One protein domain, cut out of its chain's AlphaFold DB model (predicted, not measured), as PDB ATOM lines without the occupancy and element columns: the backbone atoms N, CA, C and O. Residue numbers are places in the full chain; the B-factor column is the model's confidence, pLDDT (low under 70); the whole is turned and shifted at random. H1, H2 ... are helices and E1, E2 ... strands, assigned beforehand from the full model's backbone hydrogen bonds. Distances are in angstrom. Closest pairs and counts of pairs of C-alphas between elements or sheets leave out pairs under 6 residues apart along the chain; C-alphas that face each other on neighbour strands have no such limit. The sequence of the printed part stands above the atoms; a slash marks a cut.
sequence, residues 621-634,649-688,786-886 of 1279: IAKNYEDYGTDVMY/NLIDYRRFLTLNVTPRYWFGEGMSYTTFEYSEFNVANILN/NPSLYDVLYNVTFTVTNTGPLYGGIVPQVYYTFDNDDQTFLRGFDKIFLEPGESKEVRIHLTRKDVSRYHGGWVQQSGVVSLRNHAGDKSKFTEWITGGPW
ATOM      1  N   ILE A 621      91.703  14.465  24.152       98.88
ATOM      2  CA  ILE A 621      91.890  14.235  25.592       98.88
ATOM      3  C   ILE A 621      90.579  13.672  26.137       98.88
ATOM      4  O   ILE A 621      89.574  14.380  26.144       98.88
ATOM      5  N   ALA A 622      90.553  12.403  26.542       98.19
ATOM      6  CA  ALA A 622      89.340  11.716  26.995       98.19
ATOM      7  C   ALA A 622      88.801  12.229  28.348       98.19
ATOM      8  O   ALA A 622      89.408  13.073  29.001       98.19
ATOM      9  N   LYS A 623      87.637  11.707  28.763       98.19
ATOM     10  CA  LYS A 623      87.107  11.861  30.136       98.19
ATOM     11  C   LYS A 623      87.199  10.581  30.957       98.19
ATOM     12  O   LYS A 623      87.304  10.642  32.174       98.19
ATOM     13  N   ASN A 624      87.133   9.433  30.290       96.81
ATOM     14  CA  ASN A 624      87.378   8.120  30.865       96.81
ATOM     15  C   ASN A 624      88.443   7.448  29.989       96.81
ATOM     16  O   ASN A 624      88.423   7.611  28.767       96.81
ATOM     17  N   TYR A 625      89.361   6.695  30.589       95.50
ATOM     18  CA  TYR A 625      90.446   6.033  29.858       95.50
ATOM     19  C   TYR A 625      89.905   5.068  28.788       95.50
ATOM     20  O   TYR A 625      90.368   5.026  27.651       95.50
ATOM     21  N   GLU A 626      88.832   4.360  29.133       96.25
ATOM     22  CA  GLU A 626      88.176   3.346  28.315       96.25
ATOM     23  C   GLU A 626      87.481   3.914  27.062       96.25
ATOM     24  O   GLU A 626      87.133   3.151  26.154       96.25
ATOM     25  N   ASP A 627      87.295   5.238  26.973       97.06
ATOM     26  CA  ASP A 627      86.698   5.875  25.796       97.06
ATOM     27  C   ASP A 627      87.616   5.767  24.562       97.06
ATOM     28  O   ASP A 627      87.102   5.589  23.453       97.06
ATOM     29  N   TYR A 628      88.950   5.780  24.742       97.62
ATOM     30  CA  TYR A 628      89.923   5.498  23.671       97.62
ATOM     31  C   TYR A 628      89.761   4.076  23.121       97.62
ATOM     32  O   TYR A 628      89.837   3.862  21.916       97.62
ATOM     33  N   GLY A 629      89.493   3.103  23.999       94.69
ATOM     34  CA  GLY A 629      89.205   1.702  23.668       94.69
ATOM     35  C   GLY A 629      90.293   0.913  22.936       94.69
ATOM     36  O   GLY A 629      90.037  -0.228  22.555       94.69
ATOM     37  N   THR A 630      91.461   1.516  22.762       96.38
ATOM     38  CA  THR A 630      92.762   0.904  22.504       96.38
ATOM     39  C   THR A 630      93.631   1.124  23.743       96.38
ATOM     40  O   THR A 630      93.449   2.105  24.468       96.38
ATOM     41  N   ASP A 631      94.538   0.193  24.019       97.56
ATOM     42  CA  ASP A 631      95.425   0.214  25.181       97.56
ATOM     43  C   ASP A 631      96.704  -0.562  24.841       97.56
ATOM     44  O   ASP A 631      96.691  -1.440  23.973       97.56
ATOM     45  N   VAL A 632      97.794  -0.250  25.534       98.19
ATOM     46  CA  VAL A 632      99.046  -1.001  25.438       98.19
ATOM     47  C   VAL A 632      98.833  -2.405  26.008       98.19
ATOM     48  O   VAL A 632      98.236  -2.603  27.067       98.19
ATOM     49  N   MET A 633      99.349  -3.417  25.319       96.00
ATOM     50  CA  MET A 633      99.431  -4.766  25.859       96.00
ATOM     51  C   MET A 633     100.590  -4.844  26.858       96.00
ATOM     52  O   MET A 633     101.707  -5.174  26.470       96.00
ATOM     53  N   TYR A 634     100.313  -4.584  28.138       95.19
ATOM     54  CA  TYR A 634     101.305  -4.696  29.219       95.19
ATOM     55  C   TYR A 634     101.640  -6.145  29.620       95.19
ATOM     56  O   TYR A 634     102.587  -6.358  30.358       95.19
ATOM     57  N   ASN A 649      90.116   1.612  11.414       94.56
ATOM     58  CA  ASN A 649      90.289   3.071  11.416       94.56
ATOM     59  C   ASN A 649      89.872   3.801  12.717       94.56
ATOM     60  O   ASN A 649      90.102   5.006  12.825       94.56
ATOM     61  N   LEU A 650      89.168   3.164  13.662       96.44
ATOM     62  CA  LEU A 650      88.496   3.847  14.779       96.44
ATOM     63  C   LEU A 650      89.412   4.066  15.994       96.44
ATOM     64  O   LEU A 650      89.085   3.649  17.107       96.44
ATOM     65  N   ILE A 651      90.513   4.790  15.775       98.25
ATOM     66  CA  ILE A 651      91.349   5.388  16.828       98.25
ATOM     67  C   ILE A 651      90.975   6.861  17.078       98.25
ATOM     68  O   ILE A 651      90.420   7.536  16.204       98.25
ATOM     69  N   ASP A 652      91.273   7.345  18.287       98.56
ATOM     70  CA  ASP A 652      91.070   8.726  18.755       98.56
ATOM     71  C   ASP A 652      89.737   9.363  18.285       98.56
ATOM     72  O   ASP A 652      88.662   8.787  18.467       98.56
ATOM     73  N   TYR A 653      89.757  10.559  17.691       98.12
ATOM     74  CA  TYR A 653      88.570  11.366  17.424       98.12
ATOM     75  C   TYR A 653      87.565  10.669  16.499       98.12
ATOM     76  O   TYR A 653      86.362  10.924  16.606       98.12
ATOM     77  N   ARG A 654      88.029   9.771  15.615       96.88
ATOM     78  CA  ARG A 654      87.160   8.955  14.751       96.88
ATOM     79  C   ARG A 654      86.246   8.098  15.612       96.88
ATOM     80  O   ARG A 654      85.036   8.079  15.401       96.88
ATOM     81  N   ARG A 655      86.815   7.471  16.643       95.69
ATOM     82  CA  ARG A 655      86.087   6.688  17.639       95.69
ATOM     83  C   ARG A 655      85.123   7.550  18.448       95.69
ATOM     84  O   ARG A 655      83.949   7.200  18.532       95.69
ATOM     85  N   PHE A 656      85.580   8.682  18.991       96.69
ATOM     86  CA  PHE A 656      84.722   9.597  19.761       96.69
ATOM     87  C   PHE A 656      83.505  10.063  18.939       96.69
ATOM     88  O   PHE A 656      82.374  10.025  19.431       96.69
ATOM     89  N   LEU A 657      83.703  10.407  17.660       94.12
ATOM     90  CA  LEU A 657      82.618  10.737  16.731       94.12
ATOM     91  C   LEU A 657      81.688   9.541  16.463       94.12
ATOM     92  O   LEU A 657      80.477   9.672  16.638       94.12
ATOM     93  N   THR A 658      82.224   8.376  16.079       91.44
ATOM     94  CA  THR A 658      81.430   7.180  15.731       91.44
ATOM     95  C   THR A 658      80.641   6.617  16.919       91.44
ATOM     96  O   THR A 658      79.515   6.150  16.738       91.44
ATOM     97  N   LEU A 659      81.177   6.691  18.140       91.81
ATOM     98  CA  LEU A 659      80.470   6.300  19.365       91.81
ATOM     99  C   LEU A 659      79.556   7.409  19.918       91.81
ATOM    100  O   LEU A 659      78.765   7.148  20.826       91.81
ATOM    101  N   ASN A 660      79.641   8.638  19.388       93.62
ATOM    102  CA  ASN A 660      79.012   9.842  19.945       93.62
ATOM    103  C   ASN A 660      79.351  10.006  21.449       93.62
ATOM    104  O   ASN A 660      78.487  10.269  22.290       93.62
ATOM    105  N   VAL A 661      80.632   9.837  21.784       95.31
ATOM    106  CA  VAL A 661      81.205  10.119  23.107       95.31
ATOM    107  C   VAL A 661      81.890  11.481  23.042       95.31
ATOM    108  O   VAL A 661      82.585  11.780  22.075       95.31
ATOM    109  N   THR A 662      81.686  12.322  24.056       97.25
ATOM    110  CA  THR A 662      82.313  13.649  24.118       97.25
ATOM    111  C   THR A 662      83.575  13.585  24.989       97.25
ATOM    112  O   THR A 662      83.425  13.414  26.203       97.25
ATOM    113  N   PRO A 663      84.787  13.745  24.421       98.25
ATOM    114  CA  PRO A 663      86.029  13.869  25.184       98.25
ATOM    115  C   PRO A 663      86.038  15.139  26.061       98.25
ATOM    116  O   PRO A 663      85.098  15.940  26.053       98.25
ATOM    117  N   ARG A 664      87.099  15.331  26.850       98.06
ATOM    118  CA  ARG A 664      87.388  16.589  27.550       98.06
ATOM    119  C   ARG A 664      87.751  17.680  26.544       98.06
ATOM    120  O   ARG A 664      87.107  18.724  26.560       98.06
ATOM    121  N   TYR A 665      88.684  17.387  25.643       98.62
ATOM    122  CA  TYR A 665      89.026  18.228  24.493       98.62
ATOM    123  C   TYR A 665      89.159  17.361  23.241       98.62
ATOM    124  O   TYR A 665      89.632  16.226  23.314       98.62
ATOM    125  N   TRP A 666      88.718  17.863  22.093       98.56
ATOM    126  CA  TRP A 666      88.781  17.128  20.830       98.56
ATOM    127  C   TRP A 666      90.125  17.304  20.117       98.56
ATOM    128  O   TRP A 666      90.761  18.353  20.207       98.56
ATOM    129  N   PHE A 667      90.471  16.329  19.276       98.81
ATOM    130  CA  PHE A 667      91.401  16.537  18.168       98.81
ATOM    131  C   PHE A 667      91.071  17.818  17.388       98.81
ATOM    132  O   PHE A 667      89.914  18.084  17.037       98.81
ATOM    133  N   GLY A 668      92.106  18.605  17.117       98.31
ATOM    134  CA  GLY A 668      92.018  19.894  16.451       98.31
ATOM    135  C   GLY A 668      91.506  21.036  17.328       98.31
ATOM    136  O   GLY A 668      91.298  22.116  16.790       98.31
ATOM    137  N   GLU A 669      91.285  20.854  18.634       97.88
ATOM    138  CA  GLU A 669      90.770  21.908  19.522       97.88
ATOM    139  C   GLU A 669      91.875  22.799  20.113       97.88
ATOM    140  O   GLU A 669      93.007  22.370  20.328       97.88
ATOM    141  N   GLY A 670      91.530  24.065  20.358       97.31
ATOM    142  CA  GLY A 670      92.372  25.074  20.996       97.31
ATOM    143  C   GLY A 670      91.747  26.467  20.876       97.31
ATOM    144  O   GLY A 670      91.077  26.776  19.888       97.31
ATOM    145  N   MET A 671      91.935  27.306  21.891       96.81
ATOM    146  CA  MET A 671      91.417  28.676  21.940       96.81
ATOM    147  C   MET A 671      92.356  29.671  21.218       96.81
ATOM    148  O   MET A 671      93.298  29.289  20.524       96.81
ATOM    149  N   SER A 672      92.059  30.966  21.353       95.94
ATOM    150  CA  SER A 672      92.898  32.111  20.971       95.94
ATOM    151  C   SER A 672      92.501  33.313  21.842       95.94
ATOM    152  O   SER A 672      91.422  33.316  22.439       95.94
ATOM    153  N   TYR A 673      93.343  34.347  21.920       96.19
ATOM    154  CA  TYR A 673      92.992  35.635  22.539       96.19
ATOM    155  C   TYR A 673      92.108  36.523  21.643       96.19
ATOM    156  O   TYR A 673      91.599  37.545  22.106       96.19
ATOM    157  N   THR A 674      91.884  36.131  20.383       95.56
ATOM    158  CA  THR A 674      90.918  36.769  19.474       95.56
ATOM    159  C   THR A 674      89.853  35.772  19.001       95.56
ATOM    160  O   THR A 674      89.926  34.578  19.292       95.56
ATOM    161  N   THR A 675      88.832  36.257  18.295       95.38
ATOM    162  CA  THR A 675      87.746  35.436  17.737       95.38
ATOM    163  C   THR A 675      87.704  35.538  16.223       95.38
ATOM    164  O   THR A 675      88.059  36.568  15.659       95.38
ATOM    165  N   PHE A 676      87.216  34.487  15.567       95.19
ATOM    166  CA  PHE A 676      87.126  34.416  14.113       95.19
ATOM    167  C   PHE A 676      85.742  33.931  13.673       95.19
ATOM    168  O   PHE A 676      85.079  33.182  14.395       95.19
ATOM    169  N   GLU A 677      85.316  34.325  12.476       95.00
ATOM    170  CA  GLU A 677      84.121  33.798  11.812       95.00
ATOM    171  C   GLU A 677      84.446  33.313  10.391       95.00
ATOM    172  O   GLU A 677      85.257  33.914   9.683       95.00
ATOM    173  N   TYR A 678      83.777  32.235   9.972       95.12
ATOM    174  CA  TYR A 678      83.803  31.735   8.597       95.12
ATOM    175  C   TYR A 678      82.568  32.201   7.824       95.12
ATOM    176  O   TYR A 678      81.455  32.228   8.359       95.12
ATOM    177  N   SER A 679      82.745  32.494   6.541       95.38
ATOM    178  CA  SER A 679      81.680  32.829   5.597       95.38
ATOM    179  C   SER A 679      81.988  32.272   4.200       95.38
ATOM    180  O   SER A 679      83.040  31.684   3.965       95.38
ATOM    181  N   GLU A 680      81.041  32.423   3.267       94.94
ATOM    182  CA  GLU A 680      81.267  32.227   1.819       94.94
ATOM    183  C   GLU A 680      81.773  30.826   1.402       94.94
ATOM    184  O   GLU A 680      82.328  30.652   0.322       94.94
ATOM    185  N   PHE A 681      81.521  29.811   2.238       95.50
ATOM    186  CA  PHE A 681      81.870  28.412   1.977       95.50
ATOM    187  C   PHE A 681      81.213  27.864   0.698       95.50
ATOM    188  O   PHE A 681      79.995  27.959   0.527       95.50
ATOM    189  N   ASN A 682      82.033  27.260  -0.163       95.88
ATOM    190  CA  ASN A 682      81.669  26.696  -1.464       95.88
ATOM    191  C   ASN A 682      82.668  25.590  -1.859       95.88
ATOM    192  O   ASN A 682      83.877  25.769  -1.698       95.88
ATOM    193  N   VAL A 683      82.185  24.486  -2.435       95.69
ATOM    194  CA  VAL A 683      83.006  23.368  -2.928       95.69
ATOM    195  C   VAL A 683      82.852  23.208  -4.441       95.69
ATOM    196  O   VAL A 683      81.920  22.584  -4.946       95.69
ATOM    197  N   ALA A 684      83.808  23.743  -5.199       94.38
ATOM    198  CA  ALA A 684      83.815  23.630  -6.654       94.38
ATOM    199  C   ALA A 684      84.514  22.339  -7.109       94.38
ATOM    200  O   ALA A 684      85.708  22.171  -6.868       94.38
ATOM    201  N   ASN A 685      83.817  21.460  -7.840       92.19
ATOM    202  CA  ASN A 685      84.488  20.447  -8.664       92.19
ATOM    203  C   ASN A 685      85.256  21.160  -9.790       92.19
ATOM    204  O   ASN A 685      84.661  21.926 -10.551       92.19
ATOM    205  N   ILE A 686      86.565  20.921  -9.877       93.19
ATOM    206  CA  ILE A 686      87.446  21.526 -10.887       93.19
ATOM    207  C   ILE A 686      87.977  20.521 -11.913       93.19
ATOM    208  O   ILE A 686      88.430  20.931 -12.983       93.19
ATOM    209  N   LEU A 687      87.906  19.221 -11.614       86.81
ATOM    210  CA  LEU A 687      88.393  18.159 -12.486       86.81
ATOM    211  C   LEU A 687      87.452  16.950 -12.442       86.81
ATOM    212  O   LEU A 687      87.150  16.400 -11.384       86.81
ATOM    213  N   ASN A 688      87.011  16.518 -13.623       80.38
ATOM    214  CA  ASN A 688      86.153  15.350 -13.809       80.38
ATOM    215  C   ASN A 688      86.885  14.301 -14.661       80.38
ATOM    216  O   ASN A 688      86.574  14.094 -15.836       80.38
ATOM    217  N   ASN A 786      99.910   5.526  -7.407       95.94
ATOM    218  CA  ASN A 786      99.393   5.883  -8.728       95.94
ATOM    219  C   ASN A 786      99.151   7.409  -8.807       95.94
ATOM    220  O   ASN A 786      98.370   7.942  -8.013       95.94
ATOM    221  N   PRO A 787      99.759   8.142  -9.765       94.94
ATOM    222  CA  PRO A 787      99.682   9.604  -9.811       94.94
ATOM    223  C   PRO A 787      98.256  10.170  -9.868       94.94
ATOM    224  O   PRO A 787      98.024  11.284  -9.405       94.94
ATOM    225  N   SER A 788      97.286   9.406 -10.384       94.25
ATOM    226  CA  SER A 788      95.881   9.824 -10.453       94.25
ATOM    227  C   SER A 788      95.179   9.840  -9.083       94.25
ATOM    228  O   SER A 788      94.111  10.438  -8.957       94.25
ATOM    229  N   LEU A 789      95.782   9.273  -8.029       95.69
ATOM    230  CA  LEU A 789      95.368   9.502  -6.637       95.69
ATOM    231  C   LEU A 789      95.521  10.977  -6.238       95.69
ATOM    232  O   LEU A 789      94.691  11.513  -5.505       95.69
ATOM    233  N   TYR A 790      96.544  11.652  -6.766       95.75
ATOM    234  CA  TYR A 790      96.895  13.033  -6.430       95.75
ATOM    235  C   TYR A 790      96.274  14.074  -7.384       95.75
ATOM    236  O   TYR A 790      96.536  15.269  -7.249       95.75
ATOM    237  N   ASP A 791      95.399  13.643  -8.305       95.38
ATOM    238  CA  ASP A 791      94.518  14.521  -9.087       95.38
ATOM    239  C   ASP A 791      93.671  15.393  -8.141       95.38
ATOM    240  O   ASP A 791      92.850  14.861  -7.393       95.38
ATOM    241  N   VAL A 792      93.808  16.725  -8.189       96.38
ATOM    242  CA  VAL A 792      92.921  17.632  -7.433       96.38
ATOM    243  C   VAL A 792      91.551  17.679  -8.103       96.38
ATOM    244  O   VAL A 792      91.408  18.204  -9.208       96.38
ATOM    245  N   LEU A 793      90.536  17.147  -7.424       95.06
ATOM    246  CA  LEU A 793      89.172  17.049  -7.943       95.06
ATOM    247  C   LEU A 793      88.293  18.227  -7.507       95.06
ATOM    248  O   LEU A 793      87.452  18.684  -8.288       95.06
ATOM    249  N   TYR A 794      88.491  18.736  -6.284       95.81
ATOM    250  CA  TYR A 794      87.653  19.787  -5.699       95.81
ATOM    251  C   TYR A 794      88.479  20.896  -5.037       95.81
ATOM    252  O   TYR A 794      89.471  20.633  -4.357       95.81
ATOM    253  N   ASN A 795      88.008  22.135  -5.184       96.44
ATOM    254  CA  ASN A 795      88.465  23.294  -4.424       96.44
ATOM    255  C   ASN A 795      87.415  23.646  -3.369       96.44
ATOM    256  O   ASN A 795      86.290  24.010  -3.714       96.44
ATOM    257  N   VAL A 796      87.804  23.583  -2.100       97.50
ATOM    258  CA  VAL A 796      87.029  24.061  -0.955       97.50
ATOM    259  C   VAL A 796      87.462  25.497  -0.677       97.50
ATOM    260  O   VAL A 796      88.598  25.736  -0.276       97.50
ATOM    261  N   THR A 797      86.578  26.459  -0.926       97.88
ATOM    262  CA  THR A 797      86.829  27.901  -0.757       97.88
ATOM    263  C   THR A 797      85.927  28.476   0.321       97.88
ATOM    264  O   THR A 797      84.737  28.164   0.331       97.88
ATOM    265  N   PHE A 798      86.463  29.323   1.194       97.50
ATOM    266  CA  PHE A 798      85.714  30.044   2.228       97.50
ATOM    267  C   PHE A 798      86.471  31.305   2.654       97.50
ATOM    268  O   PHE A 798      87.692  31.369   2.538       97.50
ATOM    269  N   THR A 799      85.758  32.292   3.186       98.06
ATOM    270  CA  THR A 799      86.357  33.506   3.750       98.06
ATOM    271  C   THR A 799      86.487  33.352   5.266       98.06
ATOM    272  O   THR A 799      85.531  32.976   5.946       98.06
ATOM    273  N   VAL A 800      87.670  33.647   5.805       97.12
ATOM    274  CA  VAL A 800      87.950  33.720   7.249       97.12
ATOM    275  C   VAL A 800      88.052  35.188   7.639       97.12
ATOM    276  O   VAL A 800      88.720  35.949   6.945       97.12
ATOM    277  N   THR A 801      87.402  35.598   8.729       98.00
ATOM    278  CA  THR A 801      87.477  36.969   9.267       98.00
ATOM    279  C   THR A 801      87.884  36.957  10.733       98.00
ATOM    280  O   THR A 801      87.264  36.238  11.515       98.00
ATOM    281  N   ASN A 802      88.860  37.777  11.131       98.12
ATOM    282  CA  ASN A 802      89.149  38.041  12.545       98.12
ATOM    283  C   ASN A 802      88.140  39.072  13.072       98.12
ATOM    284  O   ASN A 802      88.127  40.226  12.652       98.12
ATOM    285  N   THR A 803      87.253  38.637  13.962       97.69
ATOM    286  CA  THR A 803      86.161  39.443  14.530       97.69
ATOM    287  C   THR A 803      86.466  39.973  15.928       97.69
ATOM    288  O   THR A 803      85.674  40.746  16.474       97.69
ATOM    289  N   GLY A 804      87.588  39.559  16.523       94.38
ATOM    290  CA  GLY A 804      88.027  40.014  17.837       94.38
ATOM    291  C   GLY A 804      88.986  41.216  17.785       94.38
ATOM    292  O   GLY A 804      89.233  41.786  16.723       94.38
ATOM    293  N   PRO A 805      89.496  41.654  18.951       93.44
ATOM    294  CA  PRO A 805      90.233  42.911  19.083       93.44
ATOM    295  C   PRO A 805      91.759  42.787  18.932       93.44
ATOM    296  O   PRO A 805      92.447  43.793  19.101       93.44
ATOM    297  N   LEU A 806      92.301  41.590  18.673       94.38
ATOM    298  CA  LEU A 806      93.746  41.320  18.628       94.38
ATOM    299  C   LEU A 806      94.135  40.576  17.344       94.38
ATOM    300  O   LEU A 806      93.359  39.763  16.844       94.38
ATOM    301  N   TYR A 807      95.349  40.818  16.847       96.25
ATOM    302  CA  TYR A 807      95.996  39.971  15.840       96.25
ATOM    303  C   TYR A 807      96.079  38.520  16.335       96.25
ATOM    304  O   TYR A 807      96.258  38.277  17.533       96.25
ATOM    305  N   GLY A 808      95.957  37.541  15.440       94.19
ATOM    306  CA  GLY A 808      96.113  36.134  15.806       94.19
ATOM    307  C   GLY A 808      96.028  35.162  14.639       94.19
ATOM    308  O   GLY A 808      95.552  35.509  13.560       94.19
ATOM    309  N   GLY A 809      96.474  33.930  14.892       94.56
ATOM    310  CA  GLY A 809      96.367  32.802  13.970       94.56
ATOM    311  C   GLY A 809      95.122  31.945  14.215       94.56
ATOM    312  O   GLY A 809      94.701  31.748  15.358       94.56
ATOM    313  N   ILE A 810      94.567  31.380  13.144       95.50
ATOM    314  CA  ILE A 810      93.544  30.332  13.180       95.50
ATOM    315  C   ILE A 810      93.877  29.203  12.205       95.50
ATOM    316  O   ILE A 810      94.435  29.424  11.131       95.50
ATOM    317  N   VAL A 811      93.489  27.990  12.596       97.56
ATOM    318  CA  VAL A 811      93.608  26.755  11.818       97.56
ATOM    319  C   VAL A 811      92.208  26.315  11.362       97.56
ATOM    320  O   VAL A 811      91.526  25.608  12.110       97.56
ATOM    321  N   PRO A 812      91.716  26.744  10.185       95.94
ATOM    322  CA  PRO A 812      90.509  26.175   9.591       95.94
ATOM    323  C   PRO A 812      90.741  24.720   9.163       95.94
ATOM    324  O   PRO A 812      91.716  24.417   8.478       95.94
ATOM    325  N   GLN A 813      89.824  23.819   9.526       97.56
ATOM    326  CA  GLN A 813      89.961  22.380   9.275       97.56
ATOM    327  C   GLN A 813      88.842  21.866   8.365       97.56
ATOM    328  O   GLN A 813      87.654  22.057   8.637       97.56
ATOM    329  N   VAL A 814      89.217  21.176   7.290       98.12
ATOM    330  CA  VAL A 814      88.304  20.557   6.325       98.12
ATOM    331  C   VAL A 814      88.261  19.053   6.565       98.12
ATOM    332  O   VAL A 814      89.259  18.346   6.422       98.12
ATOM    333  N   TYR A 815      87.072  18.566   6.908       97.56
ATOM    334  CA  TYR A 815      86.791  17.156   7.153       97.56
ATOM    335  C   TYR A 815      85.876  16.584   6.071       97.56
ATOM    336  O   TYR A 815      84.904  17.234   5.677       97.56
ATOM    337  N   TYR A 816      86.136  15.343   5.660       96.31
ATOM    338  CA  TYR A 816      85.272  14.566   4.774       96.31
ATOM    339  C   TYR A 816      84.586  13.436   5.549       96.31
ATOM    340  O   TYR A 816      85.256  12.652   6.223       96.31
ATOM    341  N   THR A 817      83.259  13.355   5.468       94.81
ATOM    342  CA  THR A 817      82.448  12.283   6.066       94.81
ATOM    343  C   THR A 817      81.905  11.382   4.960       94.81
ATOM    344  O   THR A 817      81.209  11.874   4.076       94.81
ATOM    345  N   PHE A 818      82.210  10.084   4.995       91.25
ATOM    346  CA  PHE A 818      81.808   9.128   3.954       91.25
ATOM    347  C   PHE A 818      80.380   8.596   4.166       91.25
ATOM    348  O   PHE A 818      80.049   8.118   5.250       91.25
ATOM    349  N   ASP A 819      79.558   8.580   3.109       85.00
ATOM    350  CA  ASP A 819      78.126   8.202   3.174       85.00
ATOM    351  C   ASP A 819      77.864   6.724   3.569       85.00
ATOM    352  O   ASP A 819      76.726   6.331   3.827       85.00
ATOM    353  N   ASN A 820      78.895   5.871   3.563       73.44
ATOM    354  CA  ASN A 820      78.760   4.407   3.640       73.44
ATOM    355  C   ASN A 820      78.950   3.821   5.054       73.44
ATOM    356  O   ASN A 820      78.532   2.689   5.336       73.44
ATOM    357  N   ASP A 821      79.653   4.544   5.921       75.12
ATOM    358  CA  ASP A 821      80.004   4.139   7.286       75.12
ATOM    359  C   ASP A 821      80.019   5.309   8.289       75.12
ATOM    360  O   ASP A 821      80.413   5.107   9.438       75.12
ATOM    361  N   ASP A 822      79.580   6.503   7.866       79.88
ATOM    362  CA  ASP A 822      79.552   7.758   8.634       79.88
ATOM    363  C   ASP A 822      80.929   8.191   9.205       79.88
ATOM    364  O   ASP A 822      81.020   9.117  10.021       79.88
ATOM    365  N   GLN A 823      82.032   7.559   8.775       88.19
ATOM    366  CA  GLN A 823      83.374   7.868   9.273       88.19
ATOM    367  C   GLN A 823      83.858   9.221   8.741       88.19
ATOM    368  O   GLN A 823      83.707   9.543   7.561       88.19
ATOM    369  N   THR A 824      84.453  10.021   9.630       93.06
ATOM    370  CA  THR A 824      84.867  11.406   9.364       93.06
ATOM    371  C   THR A 824      86.386  11.552   9.454       93.06
ATOM    372  O   THR A 824      86.986  11.287  10.495       93.06
ATOM    373  N   PHE A 825      87.013  12.019   8.377       96.50
ATOM    374  CA  PHE A 825      88.466  12.119   8.223       96.50
ATOM    375  C   PHE A 825      88.900  13.573   8.040       96.50
ATOM    376  O   PHE A 825      88.247  14.299   7.288       96.50
ATOM    377  N   LEU A 826      90.003  13.998   8.666       98.38
ATOM    378  CA  LEU A 826      90.680  15.231   8.262       98.38
ATOM    379  C   LEU A 826      91.213  15.054   6.829       98.38
ATOM    380  O   LEU A 826      91.766  14.003   6.490       98.38
ATOM    381  N   ARG A 827      90.993  16.069   5.984       97.94
ATOM    382  CA  ARG A 827      91.404  16.109   4.567       97.94
ATOM    383  C   ARG A 827      91.934  17.476   4.117       97.94
ATOM    384  O   ARG A 827      92.127  17.709   2.929       97.94
ATOM    385  N   GLY A 828      92.163  18.391   5.053       97.75
ATOM    386  CA  GLY A 828      92.763  19.686   4.765       97.75
ATOM    387  C   GLY A 828      92.829  20.586   5.987       97.75
ATOM    388  O   GLY A 828      91.926  20.587   6.820       97.75
ATOM    389  N   PHE A 829      93.897  21.365   6.069       98.25
ATOM    390  CA  PHE A 829      94.086  22.445   7.028       98.25
ATOM    391  C   PHE A 829      95.053  23.469   6.430       98.25
ATOM    392  O   PHE A 829      95.798  23.149   5.499       98.25
ATOM    393  N   ASP A 830      95.034  24.678   6.976       95.88
ATOM    394  CA  ASP A 830      95.980  25.754   6.679       95.88
ATOM    395  C   ASP A 830      96.178  26.594   7.956       95.88
ATOM    396  O   ASP A 830      95.355  26.501   8.871       95.88
ATOM    397  N   LYS A 831      97.229  27.415   8.031       97.19
ATOM    398  CA  LYS A 831      97.477  28.332   9.155       97.19
ATOM    399  C   LYS A 831      97.337  29.773   8.676       97.19
ATOM    400  O   LYS A 831      98.086  30.249   7.829       97.19
ATOM    401  N   ILE A 832      96.350  30.484   9.216       96.38
ATOM    402  CA  ILE A 832      95.952  31.802   8.722       96.38
ATOM    403  C   ILE A 832      96.037  32.834   9.843       96.38
ATOM    404  O   ILE A 832      95.241  32.804  10.779       96.38
ATOM    405  N   PHE A 833      96.972  33.771   9.715       96.56
ATOM    406  CA  PHE A 833      97.061  34.963  10.559       96.56
ATOM    407  C   PHE A 833      96.271  36.128   9.959       96.56
ATOM    408  O   PHE A 833      96.231  36.267   8.734       96.56
ATOM    409  N   LEU A 834      95.631  36.926  10.822       97.50
ATOM    410  CA  LEU A 834      94.776  38.061  10.451       97.50
ATOM    411  C   LEU A 834      94.820  39.183  11.500       97.50
ATOM    412  O   LEU A 834      94.730  38.922  12.705       97.50
ATOM    413  N   GLU A 835      94.836  40.430  11.040       98.25
ATOM    414  CA  GLU A 835      94.642  41.633  11.863       98.25
ATOM    415  C   GLU A 835      93.168  41.823  12.300       98.25
ATOM    416  O   GLU A 835      92.256  41.279  11.668       98.25
ATOM    417  N   PRO A 836      92.873  42.598  13.367       97.94
ATOM    418  CA  PRO A 836      91.505  42.871  13.818       97.94
ATOM    419  C   PRO A 836      90.604  43.455  12.718       97.94
ATOM    420  O   PRO A 836      90.799  44.580  12.255       97.94
ATOM    421  N   GLY A 837      89.566  42.711  12.333       97.44
ATOM    422  CA  GLY A 837      88.637  43.082  11.263       97.44
ATOM    423  C   GLY A 837      89.102  42.733   9.844       97.44
ATOM    424  O   GLY A 837      88.403  43.087   8.893       97.44
ATOM    425  N   GLU A 838      90.241  42.058   9.675       98.44
ATOM    426  CA  GLU A 838      90.708  41.561   8.377       98.44
ATOM    427  C   GLU A 838      89.928  40.310   7.937       98.44
ATOM    428  O   GLU A 838      89.594  39.445   8.753       98.44
ATOM    429  N   SER A 839      89.677  40.203   6.626       98.19
ATOM    430  CA  SER A 839      89.053  39.050   5.968       98.19
ATOM    431  C   SER A 839      89.927  38.525   4.824       98.19
ATOM    432  O   SER A 839      90.366  39.309   3.981       98.19
ATOM    433  N   LYS A 840      90.111  37.202   4.733       98.00
ATOM    434  CA  LYS A 840      90.931  36.528   3.708       98.00
ATOM    435  C   LYS A 840      90.206  35.310   3.129       98.00
ATOM    436  O   LYS A 840      89.656  34.508   3.883       98.00
ATOM    437  N   GLU A 841      90.222  35.155   1.802       97.75
ATOM    438  CA  GLU A 841      89.796  33.909   1.145       97.75
ATOM    439  C   GLU A 841      90.854  32.825   1.391       97.75
ATOM    440  O   GLU A 841      92.039  33.025   1.115       97.75
ATOM    441  N   VAL A 842      90.415  31.670   1.880       97.12
ATOM    442  CA  VAL A 842      91.218  30.462   2.064       97.12
ATOM    443  C   VAL A 842      90.740  29.407   1.073       97.12
ATOM    444  O   VAL A 842      89.542  29.287   0.794       97.12
ATOM    445  N   ARG A 843      91.685  28.638   0.527       97.69
ATOM    446  CA  ARG A 843      91.417  27.608  -0.475       97.69
ATOM    447  C   ARG A 843      92.164  26.327  -0.141       97.69
ATOM    448  O   ARG A 843      93.384  26.283  -0.206       97.69
ATOM    449  N   ILE A 844      91.404  25.281   0.152       96.62
ATOM    450  CA  ILE A 844      91.905  23.937   0.425       96.62
ATOM    451  C   ILE A 844      91.563  23.033  -0.763       96.62
ATOM    452  O   ILE A 844      90.469  23.100  -1.327       96.62
ATOM    453  N   HIS A 845      92.518  22.203  -1.165       97.00
ATOM    454  CA  HIS A 845      92.390  21.278  -2.287       97.00
ATOM    455  C   HIS A 845      92.078  19.869  -1.781       97.00
ATOM    456  O   HIS A 845      92.739  19.397  -0.862       97.00
ATOM    457  N   LEU A 846      91.105  19.195  -2.403       97.50
ATOM    458  CA  LEU A 846      90.825  17.776  -2.174       97.50
ATOM    459  C   LEU A 846      91.238  16.970  -3.408       97.50
ATOM    460  O   LEU A 846      90.722  17.184  -4.514       97.50
ATOM    461  N   THR A 847      92.172  16.046  -3.209       97.12
ATOM    462  CA  THR A 847      92.626  15.079  -4.213       97.12
ATOM    463  C   THR A 847      91.640  13.920  -4.373       97.12
ATOM    464  O   THR A 847      90.696  13.771  -3.594       97.12
ATOM    465  N   ARG A 848      91.858  13.048  -5.365       95.81
ATOM    466  CA  ARG A 848      91.123  11.780  -5.481       95.81
ATOM    467  C   ARG A 848      91.336  10.893  -4.251       95.81
ATOM    468  O   ARG A 848      90.357  10.334  -3.759       95.81
ATOM    469  N   LYS A 849      92.569  10.801  -3.737       96.38
ATOM    470  CA  LYS A 849      92.939  10.067  -2.513       96.38
ATOM    471  C   LYS A 849      92.096  10.522  -1.317       96.38
ATOM    472  O   LYS A 849      91.543   9.693  -0.600       96.38
ATOM    473  N   ASP A 850      91.911  11.835  -1.162       97.06
ATOM    474  CA  ASP A 850      91.163  12.427  -0.045       97.06
ATOM    475  C   ASP A 850      89.692  11.985   0.020       97.06
ATOM    476  O   ASP A 850      89.159  11.780   1.114       97.06
ATOM    477  N   VAL A 851      89.055  11.791  -1.141       95.31
ATOM    478  CA  VAL A 851      87.650  11.358  -1.288       95.31
ATOM    479  C   VAL A 851      87.500   9.869  -1.644       95.31
ATOM    480  O   VAL A 851      86.431   9.436  -2.086       95.31
ATOM    481  N   SER A 852      88.556   9.069  -1.471       94.50
ATOM    482  CA  SER A 852      88.555   7.629  -1.763       94.50
ATOM    483  C   SER A 852      88.630   6.759  -0.510       94.50
ATOM    484  O   SER A 852      89.097   7.187   0.545       94.50
ATOM    485  N   ARG A 853      88.167   5.515  -0.657       93.38
ATOM    486  CA  ARG A 853      88.325   4.413   0.301       93.38
ATOM    487  C   ARG A 853      89.035   3.250  -0.378       93.38
ATOM    488  O   ARG A 853      88.896   3.079  -1.591       93.38
ATOM    489  N   TYR A 854      89.781   2.465   0.386       92.25
ATOM    490  CA  TYR A 854      90.557   1.342  -0.121       92.25
ATOM    491  C   TYR A 854      89.806   0.019   0.088       92.25
ATOM    492  O   TYR A 854      89.472  -0.362   1.210       92.25
ATOM    493  N   HIS A 855      89.539  -0.697  -1.004       87.88
ATOM    494  CA  HIS A 855      88.791  -1.960  -1.011       87.88
ATOM    495  C   HIS A 855      89.431  -2.964  -1.990       87.88
ATOM    496  O   HIS A 855      88.785  -3.434  -2.929       87.88
ATOM    497  N   GLY A 856      90.726  -3.251  -1.801       84.50
ATOM    498  CA  GLY A 856      91.552  -3.913  -2.819       84.50
ATOM    499  C   GLY A 856      91.845  -2.956  -3.979       84.50
ATOM    500  O   GLY A 856      91.534  -3.253  -5.138       84.50
ATOM    501  N   GLY A 857      92.349  -1.773  -3.622       89.44
ATOM    502  CA  GLY A 857      92.554  -0.618  -4.494       89.44
ATOM    503  C   GLY A 857      91.627   0.560  -4.179       89.44
ATOM    504  O   GLY A 857      90.589   0.404  -3.524       89.44
ATOM    505  N   TRP A 858      92.008   1.757  -4.629       92.50
ATOM    506  CA  TRP A 858      91.346   3.010  -4.253       92.50
ATOM    507  C   TRP A 858      90.090   3.297  -5.089       92.50
ATOM    508  O   TRP A 858      90.119   3.365  -6.319       92.50
ATOM    509  N   VAL A 859      88.965   3.524  -4.406       90.81
ATOM    510  CA  VAL A 859      87.662   3.820  -5.015       90.81
ATOM    511  C   VAL A 859      87.116   5.135  -4.462       90.81
ATOM    512  O   VAL A 859      86.890   5.261  -3.259       90.81
ATOM    513  N   GLN A 860      86.849   6.100  -5.346       90.62
ATOM    514  CA  GLN A 860      86.203   7.369  -4.996       90.62
ATOM    515  C   GLN A 860      84.757   7.143  -4.537       90.62
ATOM    516  O   GLN A 860      83.957   6.548  -5.262       90.62
ATOM    517  N   GLN A 861      84.409   7.673  -3.365       89.44
ATOM    518  CA  GLN A 861      83.103   7.505  -2.724       89.44
ATOM    519  C   GLN A 861      82.312   8.821  -2.665       89.44
ATOM    520  O   GLN A 861      82.844   9.895  -2.951       89.44
ATOM    521  N   SER A 862      81.024   8.730  -2.324       91.06
ATOM    522  CA  SER A 862      80.195   9.893  -1.971       91.06
ATOM    523  C   SER A 862      80.376  10.274  -0.498       91.06
ATOM    524  O   SER A 862      80.709   9.427   0.340       91.06
ATOM    525  N   GLY A 863      80.134  11.544  -0.179       93.81
ATOM    526  CA  GLY A 863      80.331  12.055   1.172       93.81
ATOM    527  C   GLY A 863      80.132  13.560   1.312       93.81
ATOM    528  O   GLY A 863      79.960  14.293   0.335       93.81
ATOM    529  N   VAL A 864      80.173  14.033   2.553       94.94
ATOM    530  CA  VAL A 864      79.994  15.439   2.936       94.94
ATOM    531  C   VAL A 864      81.345  16.076   3.253       94.94
ATOM    532  O   VAL A 864      82.044  15.639   4.167       94.94
ATOM    533  N   VAL A 865      81.684  17.163   2.557       96.56
ATOM    534  CA  VAL A 865      82.751  18.087   2.974       96.56
ATOM    535  C   VAL A 865      82.197  18.989   4.074       96.56
ATOM    536  O   VAL A 865      81.098  19.524   3.935       96.56
ATOM    537  N   SER A 866      82.954  19.195   5.151       95.75
ATOM    538  CA  SER A 866      82.575  20.080   6.258       95.75
ATOM    539  C   SER A 866      83.753  20.912   6.774       95.75
ATOM    540  O   SER A 866      84.820  20.368   7.048       95.75
ATOM    541  N   LEU A 867      83.547  22.222   6.937       95.94
ATOM    542  CA  LEU A 867      84.509  23.136   7.574       95.94
ATOM    543  C   LEU A 867      84.249  23.202   9.087       95.94
ATOM    544  O   LEU A 867      83.107  23.407   9.505       95.94
ATOM    545  N   ARG A 868      85.285  23.023   9.908       94.12
ATOM    546  CA  ARG A 868      85.216  22.940  11.379       94.12
ATOM    547  C   ARG A 868      86.383  23.684  12.032       94.12
ATOM    548  O   ARG A 868      87.387  23.952  11.376       94.12
ATOM    549  N   ASN A 869      86.264  23.976  13.329       89.06
ATOM    550  CA  ASN A 869      87.399  24.424  14.149       89.06
ATOM    551  C   ASN A 869      88.130  23.269  14.846       89.06
ATOM    552  O   ASN A 869      89.289  23.432  15.198       89.06
ATOM    553  N   HIS A 870      87.440  22.147  15.078       94.94
ATOM    554  CA  HIS A 870      87.930  20.923  15.724       94.94
ATOM    555  C   HIS A 870      87.030  19.737  15.321       94.94
ATOM    556  O   HIS A 870      85.934  19.946  14.790       94.94
ATOM    557  N   ALA A 871      87.442  18.490  15.564       93.88
ATOM    558  CA  ALA A 871      86.713  17.307  15.087       93.88
ATOM    559  C   ALA A 871      85.241  17.248  15.543       93.88
ATOM    560  O   ALA A 871      84.351  16.942  14.742       93.88
ATOM    561  N   GLY A 872      84.978  17.576  16.813       90.19
ATOM    562  CA  GLY A 872      83.646  17.540  17.432       90.19
ATOM    563  C   GLY A 872      82.670  18.628  16.979       90.19
ATOM    564  O   GLY A 872      81.489  18.585  17.339       90.19
ATOM    565  N   ASP A 873      83.144  19.611  16.211       88.62
ATOM    566  CA  ASP A 873      82.388  20.813  15.872       88.62
ATOM    567  C   ASP A 873      81.215  20.499  14.926       88.62
ATOM    568  O   ASP A 873      81.376  19.905  13.851       88.62
ATOM    569  N   LYS A 874      79.999  20.915  15.300       77.25
ATOM    570  CA  LYS A 874      78.788  20.669  14.499       77.25
ATOM    571  C   LYS A 874      78.658  21.731  13.417       77.25
ATOM    572  O   LYS A 874      77.910  22.700  13.563       77.25
ATOM    573  N   SER A 875      79.417  21.520  12.343       69.69
ATOM    574  CA  SER A 875      79.545  22.457  11.229       69.69
ATOM    575  C   SER A 875      78.201  22.966  10.696       69.69
ATOM    576  O   SER A 875      77.255  22.211  10.475       69.69
ATOM    577  N   LYS A 876      78.162  24.276  10.435       66.38
ATOM    578  CA  LYS A 876      77.099  24.967   9.684       66.38
ATOM    579  C   LYS A 876      77.425  25.056   8.181       66.38
ATOM    580  O   LYS A 876      76.602  25.551   7.415       66.38
ATOM    581  N   PHE A 877      78.621  24.618   7.780       79.88
ATOM    582  CA  PHE A 877      79.218  24.781   6.457       79.88
ATOM    583  C   PHE A 877      79.542  23.403   5.880       79.88
ATOM    584  O   PHE A 877      80.625  22.855   6.088       79.88
ATOM    585  N   THR A 878      78.546  22.830   5.207       79.88
ATOM    586  CA  THR A 878      78.576  21.464   4.680       79.88
ATOM    587  C   THR A 878      78.105  21.436   3.233       79.88
ATOM    588  O   THR A 878      77.033  21.971   2.942       79.88
ATOM    589  N   GLU A 879      78.835  20.755   2.356       79.31
ATOM    590  CA  GLU A 879      78.429  20.522   0.966       79.31
ATOM    591  C   GLU A 879      78.648  19.051   0.589       79.31
ATOM    592  O   GLU A 879      79.604  18.417   1.040       79.31
ATOM    593  N   TRP A 880      77.717  18.479  -0.179       83.62
ATOM    594  CA  TRP A 880      77.697  17.049  -0.494       83.62
ATOM    595  C   TRP A 880      78.295  16.781  -1.874       83.62
ATOM    596  O   TRP A 880      77.888  17.382  -2.868       83.62
ATOM    597  N   ILE A 881      79.241  15.847  -1.925       82.38
ATOM    598  CA  ILE A 881      79.913  15.398  -3.138       82.38
ATOM    599  C   ILE A 881      79.315  14.058  -3.573       82.38
ATOM    600  O   ILE A 881      79.396  13.061  -2.856       82.38
ATOM    601  N   THR A 882      78.797  14.019  -4.802       73.38
ATOM    602  CA  THR A 882      78.509  12.767  -5.507       73.38
ATOM    603  C   THR A 882      79.815  12.090  -5.924       73.38
ATOM    604  O   THR A 882      80.542  12.631  -6.763       73.38
ATOM    605  N   GLY A 883      80.085  10.905  -5.384       59.81
ATOM    606  CA  GLY A 883      81.094   9.988  -5.904       59.81
ATOM    607  C   GLY A 883      80.612   9.231  -7.145       59.81
ATOM    608  O   GLY A 883      79.537   9.496  -7.694       59.81
ATOM    609  N   GLY A 884      81.414   8.260  -7.585       52.59
ATOM    610  CA  GLY A 884      80.983   7.294  -8.597       52.59
ATOM    611  C   GLY A 884      79.921   6.326  -8.050       52.59
ATOM    612  O   GLY A 884      79.746   6.216  -6.836       52.59
ATOM    613  N   PRO A 885      79.201   5.591  -8.918       39.97
ATOM    614  CA  PRO A 885      78.385   4.475  -8.456       39.97
ATOM    615  C   PRO A 885      79.277   3.410  -7.802       39.97
ATOM    616  O   PRO A 885      80.336   3.080  -8.339       39.97
ATOM    617  N   TRP A 886      78.817   2.840  -6.684       35.19
ATOM    618  CA  TRP A 886      79.415   1.653  -6.065       35.19
ATOM    619  C   TRP A 886      79.627   0.562  -7.122       35.19
ATOM    620  O   TRP A 886      78.656   0.046  -7.679       35.19
TER     621      TRP A 886
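This is residues 621 to 634, 649 to 688 and 786 to 886 of the 1279 residues of the protein "Beta-glucosidase" of Saitoella complicata (strain BCRC 22490 / CBS 7301 / JCM 7358 / NBRC 10748 / NRRL Y-17804) (UniProt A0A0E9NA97). Two strongly twisted antiparallel sheets, E5-E4-E10-E11 and E1-E2-E7, lie partly face to face as a sandwich. The short pair E3 and E6 extends one end, the small hairpin E8 and E9 lies at the other, and H1 and the unnamed residues 621 to 634 lie out to one side. The printed part has 155 residues, with two named helices and eleven named strands in the order H1 E1 H2 E2 E3 E4 E5 E6 E7 E8 E9 E10 E11. The class is mostly strand, though under half of the residues are in named elements. The whole is compact, with a radius of gyration of the C-alphas of 17.1 A, and its outline is flat, spanning 51 by 48 by 25 A.

Residues 621 to 634 hold no named element. H1 is residues 652 to 659, 10.9 A long, with C-alpha 652 at (91.070, 8.726, 18.755). E1 is residues 676 to 685, 26.8 A; H2 is residues 787 to 790. E2, the longest strand, is residues 792 to 802, 28.8 A, from C-alpha 792 at (92.921, 17.632, -7.433). E3 is residues 808 to 810, E4 813 to 818, 16.4 A, E5 824 to 829, 14.6 A, and E6 832 to 834. E7 is residues 839 to 847, 26.3 A; E8 is 852 to 854 and E9 858 to 860. E10 is residues 863 to 868, 15.7 A, and E11 is 878 to 881, ending at C-alpha 881, (79.913, 15.398, -3.138).

In the sandwich, two sheets face to face, the facing parts are 8.8 A centre to centre and the strands of the two sheets stand at 33 degrees. The closest C-alphas of E5 and E7 are those of Gly 828 and Ile 844, 6.1 A. Within hydrogen-bond range are N 816 and O 825, 2.9 A, in the hairpin E4 and E5; N 866 and O 815, 2.8 A, between E10 and E4; and N 881 and O 863, 2.8 A, in the hairpin E10 and E11. In the other sheet N 679 and O 799, 2.9 A, are within hydrogen-bond range between the antiparallel neighbours E1 and E2, and so are N 842 and O 798, 2.8 A, between the antiparallel neighbours E7 and E2. E3 runs on into E4 at 11 degrees, E5 into E6 at 56 degrees; N 810 and O 832 are 2.8 A apart. In the hairpin E8 and E9, N 853 and O 859 are 2.9 A apart. H1 only grazes the first sheet with residues 653 to 658; its closest C-alphas with E5 are those of Arg 654 and Thr 824, 6.3 A. H2 is only just not on the sheet E1-E2-E7, with 4 pairs of C-alphas within 10 A. Each O i to N i+4 pair of H1 is within hydrogen-bond range; H2 is too short for one.

The C-alphas farthest apart are those of Tyr 634 and Gly 837, 52.6 A. Residues 635 to 648 and 689 to 785 are not printed, with C-alpha gaps of 22.3 A and 17.1 A. The link H1 to E1 is long. Mean pLDDT of the printed part is 92.7; residues 875 to 876 and 883 to 886 are under 70.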